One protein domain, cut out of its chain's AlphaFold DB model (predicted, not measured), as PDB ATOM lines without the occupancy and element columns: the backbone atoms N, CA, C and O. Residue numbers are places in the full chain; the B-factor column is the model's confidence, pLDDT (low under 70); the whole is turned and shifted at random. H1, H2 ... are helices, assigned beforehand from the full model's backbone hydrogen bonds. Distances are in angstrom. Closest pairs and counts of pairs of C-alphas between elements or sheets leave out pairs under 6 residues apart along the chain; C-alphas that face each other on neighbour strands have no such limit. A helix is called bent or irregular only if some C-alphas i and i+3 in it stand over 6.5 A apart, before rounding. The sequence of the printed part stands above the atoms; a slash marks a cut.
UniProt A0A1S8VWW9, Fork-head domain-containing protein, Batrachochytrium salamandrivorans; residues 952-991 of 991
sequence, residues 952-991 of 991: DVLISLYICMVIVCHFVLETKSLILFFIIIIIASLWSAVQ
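What this domain is: This is residues 952 to 991 of the 991 residues of the protein "Fork-head domain-containing protein" of Batrachochytrium salamandrivorans (UniProt A0A1S8VWW9). A single long, nearly straight rod of helix: the short H1 at the start and the much longer H2 follow each other almost in line, with a brief break between them and a short tail after H2. Nothing folds back on it, and residues 952 to 991 stand free. The printed part has 40 residues with two named helices, H1 then H2, no named strand, and the class is all helix. It is extended, with a radius of gyration of the C-alphas of 17.4 A and spans of 59 by 5 by 5 A.

How they stand to each other: H1, residues 952 to 959, and H2, residues 962 to 987, meet only through their link, a tight one of 2 residues. In H1 and H2 every O i to N i+4 pair is within hydrogen-bond range.

Where its parts are: H1 begins at C-alpha 952 (25.314, -22.556, -39.587) and measures 10.2 A from first to last C-alpha. H2 measures 36.8 A, from C-alpha 962 (11.694, -14.630, -38.506) to C-alpha 987 (-21.839, 0.504, -39.221). Neither helix is bent.

The domain as a whole: The C-alphas of Asp 952 and Gln 991, the two farthest apart, are 58.6 A apart. The printed part has no cut and ends at residue 991, the chain's last. The mean pLDDT of the printed part is 77.7, and residues 960, 967 and 969 are under 70.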
ATOM      1  N   ASP A 952      26.223 -22.298 -38.465       73.12
ATOM      2  CA  ASP A 952      25.314 -22.556 -39.587       73.12
ATOM      3  C   ASP A 952      23.944 -23.083 -39.096       73.12
ATOM      4  O   ASP A 952      22.902 -22.686 -39.626       73.12
ATOM      5  N   VAL A 953      23.909 -23.878 -38.016       80.62
ATOM      6  CA  VAL A 953      22.674 -24.276 -37.311       80.62
ATOM      7  C   VAL A 953      22.014 -23.087 -36.606       80.62
ATOM      8  O   VAL A 953      20.806 -22.915 -36.738       80.62
ATOM      9  N   LEU A 954      22.759 -22.221 -35.910       79.12
ATOM     10  CA  LEU A 954      22.205 -21.018 -35.271       79.12
ATOM     11  C   LEU A 954      21.715 -19.980 -36.287       79.12
ATOM     12  O   LEU A 954      20.694 -19.340 -36.055       79.12
ATOM     13  N   ILE A 955      22.391 -19.833 -37.427       81.44
ATOM     14  CA  ILE A 955      21.928 -19.013 -38.551       81.44
ATOM     15  C   ILE A 955      20.649 -19.620 -39.121       81.44
ATOM     16  O   ILE A 955      19.695 -18.879 -39.344       81.44
ATOM     17  N   SER A 956      20.588 -20.944 -39.291       72.94
ATOM     18  CA  SER A 956      19.376 -21.647 -39.728       72.94
ATOM     19  C   SER A 956      18.227 -21.472 -38.731       72.94
ATOM     20  O   SER A 956      17.124 -21.152 -39.150       72.94
ATOM     21  N   LEU A 957      18.475 -21.556 -37.421       76.94
ATOM     22  CA  LEU A 957      17.469 -21.331 -36.378       76.94
ATOM     23  C   LEU A 957      17.053 -19.859 -36.246       76.94
ATOM     24  O   LEU A 957      15.880 -19.589 -36.039       76.94
ATOM     25  N   TYR A 958      17.955 -18.887 -36.415       84.38
ATOM     26  CA  TYR A 958      17.588 -17.464 -36.449       84.38
ATOM     27  C   TYR A 958      16.822 -17.102 -37.728       84.38
ATOM     28  O   TYR A 958      15.912 -16.273 -37.718       84.38
ATOM     29  N   ILE A 959      17.153 -17.759 -38.840       78.44
ATOM     30  CA  ILE A 959      16.327 -17.784 -40.043       78.44
ATOM     31  C   ILE A 959      14.938 -18.317 -39.632       78.44
ATOM     32  O   ILE A 959      13.968 -17.562 -39.726       78.44
ATOM     33  N   CYS A 960      14.855 -19.512 -39.053       68.31
ATOM     34  CA  CYS A 960      13.657 -20.134 -38.475       68.31
ATOM     35  C   CYS A 960      13.181 -19.518 -37.135       68.31
ATOM     36  O   CYS A 960      12.663 -20.219 -36.268       68.31
ATOM     37  N   MET A 961      13.318 -18.201 -36.978       75.69
ATOM     38  CA  MET A 961      12.607 -17.395 -35.977       75.69
ATOM     39  C   MET A 961      11.856 -16.213 -36.611       75.69
ATOM     40  O   MET A 961      11.086 -15.536 -35.934       75.69
ATOM     41  N   VAL A 962      12.071 -15.921 -37.903       77.94
ATOM     42  CA  VAL A 962      11.694 -14.630 -38.506       77.94
ATOM     43  C   VAL A 962      10.690 -14.743 -39.670       77.94
ATOM     44  O   VAL A 962      10.134 -13.713 -40.040       77.94
ATOM     45  N   ILE A 963      10.364 -15.924 -40.234       72.88
ATOM     46  CA  ILE A 963       9.122 -16.043 -41.051       72.88
ATOM     47  C   ILE A 963       7.908 -16.348 -40.185       72.88
ATOM     48  O   ILE A 963       6.855 -15.825 -40.507       72.88
ATOM     49  N   VAL A 964       8.013 -17.052 -39.061       70.62
ATOM     50  CA  VAL A 964       6.859 -17.261 -38.173       70.62
ATOM     51  C   VAL A 964       6.495 -15.930 -37.534       70.62
ATOM     52  O   VAL A 964       5.322 -15.586 -37.520       70.62
ATOM     53  N   CYS A 965       7.467 -15.088 -37.162       71.12
ATOM     54  CA  CYS A 965       7.170 -13.690 -36.840       71.12
ATOM     55  C   CYS A 965       6.515 -12.934 -38.013       71.12
ATOM     56  O   CYS A 965       5.534 -12.235 -37.782       71.12
ATOM     57  N   HIS A 966       6.991 -13.079 -39.256       74.38
ATOM     58  CA  HIS A 966       6.384 -12.409 -40.421       74.38
ATOM     59  C   HIS A 966       4.937 -12.872 -40.673       74.38
ATOM     60  O   HIS A 966       4.035 -12.051 -40.784       74.38
ATOM     61  N   PHE A 967       4.697 -14.180 -40.662       65.25
ATOM     62  CA  PHE A 967       3.415 -14.829 -40.906       65.25
ATOM     63  C   PHE A 967       2.423 -14.588 -39.758       65.25
ATOM     64  O   PHE A 967       1.236 -14.381 -39.997       65.25
ATOM     65  N   VAL A 968       2.895 -14.518 -38.507       72.56
ATOM     66  CA  VAL A 968       2.098 -14.084 -37.344       72.56
ATOM     67  C   VAL A 968       1.754 -12.590 -37.422       72.56
ATOM     68  O   VAL A 968       0.688 -12.188 -36.961       72.56
ATOM     69  N   LEU A 969       2.605 -11.749 -38.020       69.50
ATOM     70  CA  LEU A 969       2.296 -10.332 -38.257       69.50
ATOM     71  C   LEU A 969       1.333 -10.140 -39.442       69.50
ATOM     72  O   LEU A 969       0.403  -9.339 -39.341       69.50
ATOM     73  N   GLU A 970       1.483 -10.905 -40.524       75.19
ATOM     74  CA  GLU A 970       0.559 -10.915 -41.667       75.19
ATOM     75  C   GLU A 970      -0.823 -11.451 -41.266       75.19
ATOM     76  O   GLU A 970      -1.830 -10.805 -41.544       75.19
ATOM     77  N   THR A 971      -0.902 -12.562 -40.527       74.44
ATOM     78  CA  THR A 971      -2.184 -13.089 -40.021       74.44
ATOM     79  C   THR A 971      -2.844 -12.156 -39.006       74.44
ATOM     80  O   THR A 971      -4.051 -11.953 -39.088       74.44
ATOM     81  N   LYS A 972      -2.092 -11.492 -38.114       73.44
ATOM     82  CA  LYS A 972      -2.645 -10.421 -37.257       73.44
ATOM     83  C   LYS A 972      -3.157  -9.225 -38.064       73.44
ATOM     84  O   LYS A 972      -4.192  -8.665 -37.712       73.44
ATOM     85  N   SER A 973      -2.482  -8.868 -39.156       75.56
ATOM     86  CA  SER A 973      -2.935  -7.807 -40.068       75.56
ATOM     87  C   SER A 973      -4.216  -8.204 -40.808       75.56
ATOM     88  O   SER A 973      -5.120  -7.385 -40.935       75.56
ATOM     89  N   LEU A 974      -4.344  -9.471 -41.221       75.69
ATOM     90  CA  LEU A 974      -5.571 -10.014 -41.809       75.69
ATOM     91  C   LEU A 974      -6.721 -10.077 -40.793       75.69
ATOM     92  O   LEU A 974      -7.838  -9.703 -41.132       75.69
ATOM     93  N   ILE A 975      -6.465 -10.478 -39.546       77.94
ATOM     94  CA  ILE A 975      -7.476 -10.468 -38.473       77.94
ATOM     95  C   ILE A 975      -7.960  -9.035 -38.207       77.94
ATOM     96  O   ILE A 975      -9.166  -8.809 -38.141       77.94
ATOM     97  N   LEU A 976      -7.054  -8.054 -38.134       79.12
ATOM     98  CA  LEU A 976      -7.424  -6.636 -38.033       79.12
ATOM     99  C   LEU A 976      -8.225  -6.157 -39.252       79.12
ATOM    100  O   LEU A 976      -9.207  -5.443 -39.082       79.12
ATOM    101  N   PHE A 977      -7.861  -6.577 -40.464       79.94
ATOM    102  CA  PHE A 977      -8.599  -6.252 -41.688       79.94
ATOM    103  C   PHE A 977     -10.021  -6.840 -41.683       79.94
ATOM    104  O   PHE A 977     -10.972  -6.125 -41.985       79.94
ATOM    105  N   PHE A 978     -10.198  -8.093 -41.249       80.38
ATOM    106  CA  PHE A 978     -11.524  -8.690 -41.058       80.38
ATOM    107  C   PHE A 978     -12.330  -8.003 -39.947       80.38
ATOM    108  O   PHE A 978     -13.521  -7.783 -40.129       80.38
ATOM    109  N   ILE A 979     -11.703  -7.600 -38.836       85.44
ATOM    110  CA  ILE A 979     -12.365  -6.813 -37.782       85.44
ATOM    111  C   ILE A 979     -12.822  -5.451 -38.323       85.44
ATOM    112  O   ILE A 979     -13.951  -5.048 -38.064       85.44
ATOM    113  N   ILE A 980     -11.996  -4.765 -39.120       86.69
ATOM    114  CA  ILE A 980     -12.356  -3.493 -39.768       86.69
ATOM    115  C   ILE A 980     -13.514  -3.688 -40.756       86.69
ATOM    116  O   ILE A 980     -14.438  -2.880 -40.753       86.69
ATOM    117  N   ILE A 981     -13.517  -4.768 -41.547       87.31
ATOM    118  CA  ILE A 981     -14.644  -5.116 -42.428       87.31
ATOM    119  C   ILE A 981     -15.914  -5.373 -41.612       87.31
ATOM    120  O   ILE A 981     -16.950  -4.805 -41.933       87.31
ATOM    121  N   ILE A 982     -15.846  -6.160 -40.535       88.19
ATOM    122  CA  ILE A 982     -17.002  -6.445 -39.669       88.19
ATOM    123  C   ILE A 982     -17.539  -5.154 -39.035       88.19
ATOM    124  O   ILE A 982     -18.748  -4.939 -39.042       88.19
ATOM    125  N   ILE A 983     -16.671  -4.263 -38.549       87.50
ATOM    126  CA  ILE A 983     -17.072  -2.958 -38.001       87.50
ATOM    127  C   ILE A 983     -17.708  -2.077 -39.087       87.50
ATOM    128  O   ILE A 983     -18.735  -1.457 -38.827       87.50
ATOM    129  N   ALA A 984     -17.161  -2.052 -40.306       80.88
ATOM    130  CA  ALA A 984     -17.733  -1.299 -41.424       80.88
ATOM    131  C   ALA A 984     -19.093  -1.864 -41.880       80.88
ATOM    132  O   ALA A 984     -20.013  -1.095 -42.147       80.88
ATOM    133  N   SER A 985     -19.254  -3.190 -41.918       79.88
ATOM    134  CA  SER A 985     -20.532  -3.849 -42.219       79.88
ATOM    135  C   SER A 985     -21.573  -3.635 -41.121       79.88
ATOM    136  O   SER A 985     -22.734  -3.417 -41.441       79.88
ATOM    137  N   LEU A 986     -21.175  -3.646 -39.843       84.88
ATOM    138  CA  LEU A 986     -22.063  -3.310 -38.726       84.88
ATOM    139  C   LEU A 986     -22.466  -1.832 -38.759       84.88
ATOM    140  O   LEU A 986     -23.641  -1.526 -38.601       84.88
ATOM    141  N   TRP A 987     -21.531  -0.917 -39.035       79.25
ATOM    142  CA  TRP A 987     -21.839   0.504 -39.221       79.25
ATOM    143  C   TRP A 987     -22.818   0.716 -40.384       79.25
ATOM    144  O   TRP A 987     -23.821   1.404 -40.230       79.25
ATOM    145  N   SER A 988     -22.591   0.043 -41.516       76.50
ATOM    146  CA  SER A 988     -23.473   0.052 -42.693       76.50
ATOM    147  C   SER A 988     -24.787  -0.736 -42.525       76.50
ATOM    148  O   SER A 988     -25.543  -0.840 -43.488       76.50
ATOM    149  N   ALA A 989     -25.040  -1.314 -41.347       77.31
ATOM    150  CA  ALA A 989     -26.313  -1.927 -40.954       77.31
ATOM    151  C   ALA A 989     -26.975  -1.204 -39.757       77.31
ATOM    152  O   ALA A 989     -28.024  -1.630 -39.277       77.31
ATOM    153  N   VAL A 990     -26.335  -0.138 -39.258       81.94
ATOM    154  CA  VAL A 990     -26.835   0.791 -38.228       81.94
ATOM    155  C   VAL A 990     -27.195   2.154 -38.845       81.94
ATOM    156  O   VAL A 990     -27.972   2.903 -38.254       81.94
ATOM    157  N   GLN A 991     -26.631   2.473 -40.017       76.56
ATOM    158  CA  GLN A 991     -27.131   3.485 -40.958       76.56
ATOM    159  C   GLN A 991     -28.259   2.904 -41.822       76.56
ATOM    160  O   GLN A 991     -29.212   3.664 -42.090       76.56
TER     161      GLN A 991